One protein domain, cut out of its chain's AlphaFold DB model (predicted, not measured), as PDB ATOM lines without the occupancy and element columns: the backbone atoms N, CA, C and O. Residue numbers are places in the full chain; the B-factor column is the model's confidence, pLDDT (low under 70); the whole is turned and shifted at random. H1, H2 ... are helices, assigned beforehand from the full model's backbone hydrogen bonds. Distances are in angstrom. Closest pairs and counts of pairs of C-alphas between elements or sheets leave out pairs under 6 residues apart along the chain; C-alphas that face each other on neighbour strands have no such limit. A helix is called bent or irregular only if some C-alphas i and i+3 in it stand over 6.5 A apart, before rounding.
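AT A GLANCE: This is residues 77 to 138 of the 144 residues of the protein "Beta-lactam antibiotic acylase family protein" of Cytobacillus firmus (UniProt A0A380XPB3). Picture a flat, open zigzag of helices: a long helix is bent into a wide V with arms H1a and H1b, short H2 and then H3 make the far side next to H1b, and H4 leads off from the end of H3. H1a and H4 are the two arms of the zigzag, apart from each other, and residues 77 to 85 and 133 to 138 stick out free at the ends. The printed part has 62 residues with four named helices, in the order H1, H2, H3, H4, and no named strand; its class is all helix. It is loose, with a radius of gyration of the C-alphas of 14.3 A, and spans 43 by 30 by 11 A.

HOW THE PARTS SIT: Start at H1, residues 78 to 104, assigned as one helix by its hydrogen bonds but bent: C-alphas 92 and 95 are 8.6 A apart. Its arms H1a, residues 78 to 92, and H1b, residues 95 to 104, stand about perpendicular at 76 degrees. They are close but not clearly touching, with the C-alphas of Ala 90 and Met 97 closest at 7.4 A. Next comes H2, residues 109 to 112; it and H1b are near each other, their closest C-alphas 8.4 A apart. Look then at H3, residues 114 to 126, which touches H2 with residues 115 to 120 alone; the C-alphas of Ser 109 and Thr 116 are closest at 5.1 A. H3 touches H1b with residues 119 to 123 alone, at a steep tilt of 57 degrees, the same way; the C-alphas of Ala 104 and Phe 123 are closest at 6.0 A. H4, residues 128 to 136, and H3 meet only through their link. H4 and H1b are close but not clearly touching, the C-alphas of Ala 104 and Leu 128 closest at 6.1 A, and about perpendicular at 86 degrees. H1a is apart from H2, H3 and H4. In H1a, H1b and H4 every O i to N i+4 pair is within hydrogen-bond range, in H3 7 of 9 are, and H2 is too short for such a pair.

IN THESE COORDINATES: Find C-alpha 78 at (-24.050, -39.680, 21.195); from there H1a runs 21.4 A to Asp 92, and H1b runs 14.3 A from Phe 95 to Ala 104. H2 covers Ser 109 to Ile 112, 5.0 A. H3 begins at C-alpha 114, (7.068, -61.874, 4.438), and runs 19.7 A to Leu 126; it is irregular, with C-alphas 115 and 118 7.6 A apart. H4 runs 12.2 A from Leu 128 to C-alpha 136 at (-7.227, -35.714, 13.650).

THE WHOLE: The two farthest C-alphas, those of Asn 77 and Glu 114, are 44.6 A apart. The printed part has no cut, and its three links between helices are tight. The mean pLDDT of the printed part is 96.5, and no printed residue is under 70.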
ATOM      1  N   ASN A  77     -26.984 -40.866  24.963       95.38
ATOM      2  CA  ASN A  77     -26.142 -39.804  24.413       95.38
ATOM      3  C   ASN A  77     -25.330 -40.327  23.211       95.38
ATOM      4  O   ASN A  77     -25.208 -41.533  23.005       95.38
ATOM      5  N   GLU A  78     -24.767 -39.400  22.442       94.69
ATOM      6  CA  GLU A  78     -24.050 -39.680  21.195       94.69
ATOM      7  C   GLU A  78     -22.695 -40.377  21.403       94.69
ATOM      8  O   GLU A  78     -22.353 -41.303  20.671       94.69
ATOM      9  N   ARG A  79     -21.944 -40.009  22.447       94.62
ATOM     10  CA  ARG A  79     -20.651 -40.641  22.749       94.62
ATOM     11  C   ARG A  79     -20.808 -42.139  23.013       94.62
ATOM     12  O   ARG A  79     -20.080 -42.952  22.447       94.62
ATOM     13  N   ASP A  80     -21.769 -42.505  23.853       96.12
ATOM     14  CA  ASP A  80     -22.042 -43.900  24.196       96.12
ATOM     15  C   ASP A  80     -22.604 -44.673  22.989       96.12
ATOM     16  O   ASP A  80     -22.303 -45.858  22.831       96.12
ATOM     17  N   LEU A  81     -23.335 -43.996  22.089       96.56
ATOM     18  CA  LEU A  81     -23.786 -44.560  20.812       96.56
ATOM     19  C   LEU A  81     -22.604 -44.991  19.939       96.56
ATOM     20  O   LEU A  81     -22.573 -46.136  19.489       96.56
ATOM     21  N   PHE A  82     -21.617 -44.116  19.728       96.00
ATOM     22  CA  PHE A  82     -20.446 -44.438  18.906       96.00
ATOM     23  C   PHE A  82     -19.552 -45.509  19.542       96.00
ATOM     24  O   PHE A  82     -19.023 -46.370  18.835       96.00
ATOM     25  N   ILE A  83     -19.432 -45.521  20.875       95.81
ATOM     26  CA  ILE A  83     -18.739 -46.596  21.601       95.81
ATOM     27  C   ILE A  83     -19.430 -47.939  21.340       95.81
ATOM     28  O   ILE A  83     -18.772 -48.912  20.962       95.81
ATOM     29  N   ALA A  84     -20.753 -47.998  21.503       96.38
ATOM     30  CA  ALA A  84     -21.516 -49.217  21.271       96.38
ATOM     31  C   ALA A  84     -21.510 -49.641  19.797       96.38
ATOM     32  O   ALA A  84     -21.420 -50.834  19.514       96.38
ATOM     33  N   GLN A  85     -21.527 -48.691  18.859       96.69
ATOM     34  CA  GLN A  85     -21.379 -48.970  17.430       96.69
ATOM     35  C   GLN A  85     -20.033 -49.630  17.132       96.69
ATOM     36  O   GLN A  85     -19.991 -50.674  16.479       96.69
ATOM     37  N   GLY A  86     -18.935 -49.054  17.631       95.75
ATOM     38  CA  GLY A  86     -17.604 -49.636  17.477       95.75
ATOM     39  C   GLY A  86     -17.513 -51.032  18.095       95.75
ATOM     40  O   GLY A  86     -16.941 -51.938  17.489       95.75
ATOM     41  N   TYR A  87     -18.131 -51.227  19.264       95.44
ATOM     42  CA  TYR A  87     -18.198 -52.522  19.935       95.44
ATOM     43  C   TYR A  87     -18.973 -53.561  19.114       95.44
ATOM     44  O   TYR A  87     -18.433 -54.628  18.823       95.44
ATOM     45  N   ALA A  88     -20.197 -53.243  18.684       95.69
ATOM     46  CA  ALA A  88     -21.025 -54.129  17.869       95.69
ATOM     47  C   ALA A  88     -20.324 -54.491  16.553       95.69
ATOM     48  O   ALA A  88     -20.252 -55.662  16.188       95.69
ATOM     49  N   GLN A  89     -19.703 -53.513  15.888       96.38
ATOM     50  CA  GLN A  89     -18.955 -53.769  14.661       96.38
ATOM     51  C   GLN A  89     -17.730 -54.659  14.897       96.38
ATOM     52  O   GLN A  89     -17.431 -55.515  14.065       96.38
ATOM     53  N   ALA A  90     -17.030 -54.506  16.023       95.38
ATOM     54  CA  ALA A  90     -15.924 -55.385  16.378       95.38
ATOM     55  C   ALA A  90     -16.398 -56.824  16.633       95.38
ATOM     56  O   ALA A  90     -15.719 -57.751  16.199       95.38
ATOM     57  N   GLN A  91     -17.564 -57.038  17.253       94.38
ATOM     58  CA  GLN A  91     -18.118 -58.391  17.420       94.38
ATOM     59  C   GLN A  91     -18.224 -59.126  16.077       94.38
ATOM     60  O   GLN A  91     -17.856 -60.296  15.991       94.38
ATOM     61  N   ASP A  92     -18.633 -58.417  15.026       94.38
ATOM     62  CA  ASP A  92     -18.901 -59.021  13.722       94.38
ATOM     63  C   ASP A  92     -17.684 -58.986  12.775       94.38
ATOM     64  O   ASP A  92     -17.545 -59.838  11.896       94.38
ATOM     65  N   ARG A  93     -16.795 -57.988  12.910       95.81
ATOM     66  CA  ARG A  93     -15.770 -57.642  11.901       95.81
ATOM     67  C   ARG A  93     -14.371 -57.382  12.459       95.81
ATOM     68  O   ARG A  93     -13.539 -56.846  11.725       95.81
ATOM     69  N   LEU A  94     -14.062 -57.778  13.699       95.94
ATOM     70  CA  LEU A  94     -12.762 -57.488  14.330       95.94
ATOM     71  C   LEU A  94     -11.563 -57.834  13.435       95.94
ATOM     72  O   LEU A  94     -10.665 -57.012  13.269       95.94
ATOM     73  N   PHE A  95     -11.564 -59.021  12.823       95.25
ATOM     74  CA  PHE A  95     -10.480 -59.461  11.940       95.25
ATOM     75  C   PHE A  95     -10.297 -58.530  10.734       95.25
ATOM     76  O   PHE A  95      -9.184 -58.098  10.441       95.25
ATOM     77  N   GLN A  96     -11.396 -58.168  10.066       97.06
ATOM     78  CA  GLN A  96     -11.370 -57.259   8.921       97.06
ATOM     79  C   GLN A  96     -10.874 -55.867   9.334       97.06
ATOM     80  O   GLN A  96     -10.038 -55.281   8.646       97.06
ATOM     81  N   MET A  97     -11.362 -55.348  10.466       97.88
ATOM     82  CA  MET A  97     -10.952 -54.049  11.000       97.88
ATOM     83  C   MET A  97      -9.459 -54.027  11.340       97.88
ATOM     84  O   MET A  97      -8.763 -53.086  10.956       97.88
ATOM     85  N   ASP A  98      -8.943 -55.062  12.012       97.75
ATOM     86  CA  ASP A  98      -7.526 -55.120  12.381       97.75
ATOM     87  C   ASP A  98      -6.618 -55.250  11.153       97.75
ATOM     88  O   ASP A  98      -5.648 -54.497  11.035       97.75
ATOM     89  N   LEU A  99      -6.956 -56.124  10.194       97.19
ATOM     90  CA  LEU A  99      -6.191 -56.245   8.950       97.19
ATOM     91  C   LEU A  99      -6.197 -54.946   8.143       97.19
ATOM     92  O   LEU A  99      -5.134 -54.490   7.724       97.19
ATOM     93  N   SER A 100      -7.361 -54.312   7.974       96.75
ATOM     94  CA  SER A 100      -7.476 -53.043   7.246       96.75
ATOM     95  C   SER A 100      -6.645 -51.942   7.912       96.75
ATOM     96  O   SER A 100      -5.906 -51.217   7.243       96.75
ATOM     97  N   ARG A 101      -6.707 -51.839   9.247       96.81
ATOM     98  CA  ARG A 101      -5.908 -50.882  10.027       96.81
ATOM     99  C   ARG A 101      -4.409 -51.136   9.861       96.81
ATOM    100  O   ARG A 101      -3.641 -50.181   9.718       96.81
ATOM    101  N   ARG A 102      -3.975 -52.400   9.884       97.88
ATOM    102  CA  ARG A 102      -2.569 -52.794   9.683       97.88
ATOM    103  C   ARG A 102      -2.089 -52.482   8.277       97.88
ATOM    104  O   ARG A 102      -1.026 -51.885   8.144       97.88
ATOM    105  N   GLN A 103      -2.878 -52.813   7.261       97.19
ATOM    106  CA  GLN A 103      -2.561 -52.536   5.864       97.19
ATOM    107  C   GLN A 103      -2.377 -51.035   5.626       97.19
ATOM    108  O   GLN A 103      -1.317 -50.620   5.169       97.19
ATOM    109  N   ALA A 104      -3.341 -50.206   6.040       97.00
ATOM    110  CA  ALA A 104      -3.239 -48.749   5.914       97.00
ATOM    111  C   ALA A 104      -2.040 -48.158   6.684       97.00
ATOM    112  O   ALA A 104      -1.524 -47.098   6.332       97.00
ATOM    113  N   SER A 105      -1.574 -48.849   7.730       97.69
ATOM    114  CA  SER A 105      -0.404 -48.451   8.522       97.69
ATOM    115  C   SER A 105       0.917 -49.055   8.019       97.69
ATOM    116  O   SER A 105       1.962 -48.766   8.601       97.69
ATOM    117  N   GLY A 106       0.887 -49.911   6.993       97.75
ATOM    118  CA  GLY A 106       2.031 -50.700   6.528       97.75
ATOM    119  C   GLY A 106       2.636 -51.592   7.618       97.75
ATOM    120  O   GLY A 106       3.829 -51.497   7.929       97.75
ATOM    121  N   ARG A 107       1.776 -52.386   8.261       98.00
ATOM    122  CA  ARG A 107       2.091 -53.355   9.327       98.00
ATOM    123  C   ARG A 107       1.396 -54.707   9.110       98.00
ATOM    124  O   ARG A 107       1.132 -55.429  10.073       98.00
ATOM    125  N   LEU A 108       1.006 -55.023   7.877       97.56
ATOM    126  CA  LEU A 108       0.319 -56.270   7.543       97.56
ATOM    127  C   LEU A 108       1.253 -57.483   7.682       97.56
ATOM    128  O   LEU A 108       0.817 -58.551   8.119       97.56
ATOM    129  N   SER A 109       2.546 -57.296   7.415       98.06
ATOM    130  CA  SER A 109       3.565 -58.347   7.529       98.06
ATOM    131  C   SER A 109       3.753 -58.886   8.944       98.06
ATOM    132  O   SER A 109       4.178 -60.025   9.100       98.06
ATOM    133  N   GLU A 110       3.346 -58.144   9.976       97.62
ATOM    134  CA  GLU A 110       3.385 -58.612  11.368       97.62
ATOM    135  C   GLU A 110       2.448 -59.792  11.646       97.62
ATOM    136  O   GLU A 110       2.651 -60.508  12.623       97.62
ATOM    137  N   VAL A 111       1.404 -59.969  10.829       97.31
ATOM    138  CA  VAL A 111       0.398 -61.030  11.010       97.31
ATOM    139  C   VAL A 111       0.311 -61.982   9.820       97.31
ATOM    140  O   VAL A 111      -0.008 -63.148  10.018       97.31
ATOM    141  N   ILE A 112       0.611 -61.519   8.598       96.69
ATOM    142  CA  ILE A 112       0.606 -62.364   7.388       96.69
ATOM    143  C   ILE A 112       2.005 -62.899   7.045       96.69
ATOM    144  O   ILE A 112       2.130 -63.966   6.450       96.69
ATOM    145  N   GLY A 113       3.063 -62.181   7.427       96.56
ATOM    146  CA  GLY A 113       4.448 -62.543   7.138       96.56
ATOM    147  C   GLY A 113       5.019 -61.902   5.870       96.56
ATOM    148  O   GLY A 113       4.478 -60.942   5.308       96.56
ATOM    149  N   GLU A 114       6.155 -62.452   5.436       97.69
ATOM    150  CA  GLU A 114       7.068 -61.874   4.438       97.69
ATOM    151  C   GLU A 114       6.396 -61.508   3.107       97.69
ATOM    152  O   GLU A 114       6.717 -60.479   2.513       97.69
ATOM    153  N   ALA A 115       5.385 -62.275   2.691       97.44
ATOM    154  CA  ALA A 115       4.646 -62.056   1.447       97.44
ATOM    155  C   ALA A 115       3.999 -60.659   1.327       97.44
ATOM    156  O   ALA A 115       3.621 -60.246   0.235       97.44
ATOM    157  N   THR A 116       3.856 -59.922   2.434       97.81
ATOM    158  CA  THR A 116       3.212 -58.597   2.465       97.81
ATOM    159  C   THR A 116       4.173 -57.440   2.752       97.81
ATOM    160  O   THR A 116       3.732 -56.298   2.883       97.81
ATOM    161  N   VAL A 117       5.486 -57.688   2.789       98.31
ATOM    162  CA  VAL A 117       6.497 -56.656   3.090       98.31
ATOM    163  C   VAL A 117       6.516 -55.537   2.045       98.31
ATOM    164  O   VAL A 117       6.589 -54.363   2.408       98.31
ATOM    165  N   GLU A 118       6.402 -55.864   0.757       98.25
ATOM    166  CA  GLU A 118       6.366 -54.838  -0.298       98.25
ATOM    167  C   GLU A 118       5.101 -53.970  -0.212       98.25
ATOM    168  O   GLU A 118       5.174 -52.752  -0.377       98.25
ATOM    169  N   ASN A 119       3.961 -54.560   0.167       97.06
ATOM    170  CA  ASN A 119       2.743 -53.796   0.444       97.06
ATOM    171  C   ASN A 119       2.942 -52.853   1.636       97.06
ATOM    172  O   ASN A 119       2.552 -51.687   1.569       97.06
ATOM    173  N   ASP A 120       3.588 -53.316   2.706       98.38
ATOM    174  CA  ASP A 120       3.869 -52.474   3.868       98.38
ATOM    175  C   ASP A 120       4.764 -51.281   3.512       98.38
ATOM    176  O   ASP A 120       4.483 -50.152   3.926       98.38
ATOM    177  N   LYS A 121       5.802 -51.497   2.692       98.12
ATOM    178  CA  LYS A 121       6.655 -50.416   2.167       98.12
ATOM    179  C   LYS A 121       5.851 -49.418   1.334       98.12
ATOM    180  O   LYS A 121       6.003 -48.206   1.519       98.12
ATOM    181  N   TYR A 122       4.969 -49.907   0.464       98.00
ATOM    182  CA  TYR A 122       4.101 -49.065  -0.356       98.00
ATOM    183  C   TYR A 122       3.178 -48.186   0.505       98.00
ATOM    184  O   TYR A 122       3.203 -46.959   0.385       98.00
ATOM    185  N   PHE A 123       2.433 -48.768   1.452       97.50
ATOM    186  CA  PHE A 123       1.524 -48.005   2.318       97.50
ATOM    187  C   PHE A 123       2.253 -47.041   3.267       97.50
ATOM    188  O   PHE A 123       1.753 -45.948   3.543       97.50
ATOM    189  N   ARG A 124       3.469 -47.375   3.724       97.12
ATOM    190  CA  ARG A 124       4.313 -46.435   4.489       97.12
ATOM    191  C   ARG A 124       4.793 -45.250   3.659       97.12
ATOM    192  O   ARG A 124       4.908 -44.146   4.205       97.12
ATOM    193  N   THR A 125       5.050 -45.480   2.372       97.38
ATOM    194  CA  THR A 125       5.396 -44.429   1.407       97.38
ATOM    195  C   THR A 125       4.216 -43.487   1.194       97.38
ATOM    196  O   THR A 125       4.393 -42.280   1.323       97.38
ATOM    197  N   LEU A 126       3.003 -44.025   0.992       97.25
ATOM    198  CA  LEU A 126       1.775 -43.215   0.940       97.25
ATOM    199  C   LEU A 126       1.551 -42.414   2.229       97.25
ATOM    200  O   LEU A 126       1.048 -41.297   2.192       97.25
ATOM    201  N   GLY A 127       1.925 -42.980   3.380       96.62
ATOM    202  CA  GLY A 127       1.886 -42.270   4.654       96.62
ATOM    203  C   GLY A 127       0.481 -42.067   5.219       96.62
ATOM    204  O   GLY A 127       0.294 -41.149   6.012       96.62
ATOM    205  N   LEU A 128      -0.486 -42.925   4.864       96.12
ATOM    206  CA  LEU A 128      -1.892 -42.789   5.275       96.12
ATOM    207  C   LEU A 128      -2.060 -42.660   6.793       96.12
ATOM    208  O   LEU A 128      -2.850 -41.845   7.256       96.12
ATOM    209  N   ARG A 129      -1.274 -43.410   7.576       95.19
ATOM    210  CA  ARG A 129      -1.265 -43.281   9.038       95.19
ATOM    211  C   ARG A 129      -0.886 -41.870   9.500       95.19
ATOM    212  O   ARG A 129      -1.604 -41.303  10.314       95.19
ATOM    213  N   ARG A 130       0.209 -41.315   8.968       95.44
ATOM    214  CA  ARG A 130       0.678 -39.964   9.323       95.44
ATOM    215  C   ARG A 130      -0.337 -38.905   8.899       95.44
ATOM    216  O   ARG A 130      -0.586 -37.965   9.638       95.44
ATOM    217  N   ALA A 131      -0.945 -39.079   7.726       96.25
ATOM    218  CA  ALA A 131      -1.990 -38.185   7.237       96.25
ATOM    219  C   ALA A 131      -3.244 -38.221   8.125       96.25
ATOM    220  O   ALA A 131      -3.822 -37.174   8.402       96.25
ATOM    221  N   ALA A 132      -3.647 -39.401   8.605       95.31
ATOM    222  CA  ALA A 132      -4.768 -39.542   9.531       95.31
ATOM    223  C   ALA A 132      -4.482 -38.881  10.890       95.31
ATOM    224  O   ALA A 132      -5.342 -38.177  11.406       95.31
ATOM    225  N   GLU A 133      -3.274 -39.056  11.437       94.88
ATOM    226  CA  GLU A 133      -2.837 -38.390  12.678       94.88
ATOM    227  C   GLU A 133      -2.856 -36.861  12.526       94.88
ATOM    228  O   GLU A 133      -3.450 -36.175  13.351       94.88
ATOM    229  N   ALA A 134      -2.314 -36.336  11.423       95.69
ATOM    230  CA  ALA A 134      -2.360 -34.903  11.129       95.69
ATOM    231  C   ALA A 134      -3.793 -34.379  10.915       95.69
ATOM    232  O   ALA A 134      -4.108 -33.258  11.301       95.69
ATOM    233  N   SER A 135      -4.677 -35.182  10.311       96.06
ATOM    234  CA  SER A 135      -6.081 -34.795  10.103       96.06
ATOM    235  C   SER A 135      -6.854 -34.738  11.418       96.06
ATOM    236  O   SER A 135      -7.669 -33.841  11.601       96.06
ATOM    237  N   HIS A 136      -6.578 -35.662  12.342       95.06
ATOM    238  CA  HIS A 136      -7.227 -35.714  13.650       95.06
ATOM    239  C   HIS A 136      -6.997 -34.432  14.466       95.06
ATOM    240  O   HIS A 136      -7.909 -33.966  15.139       95.06
ATOM    241  N   GLU A 137      -5.814 -33.816  14.372       92.44
ATOM    242  CA  GLU A 137      -5.528 -32.526  15.025       92.44
ATOM    243  C   GLU A 137      -6.394 -31.371  14.495       92.44
ATOM    244  O   GLU A 137      -6.589 -30.377  15.192       92.44
ATOM    245  N   ALA A 138      -6.921 -31.496  13.275       94.62
ATOM    246  CA  ALA A 138      -7.746 -30.483  12.623       94.62
ATOM    247  C   ALA A 138      -9.260 -30.724  12.780       94.62
ATOM    248  O   ALA A 138     -10.056 -29.942  12.255       94.62
TER     249      ALA A 138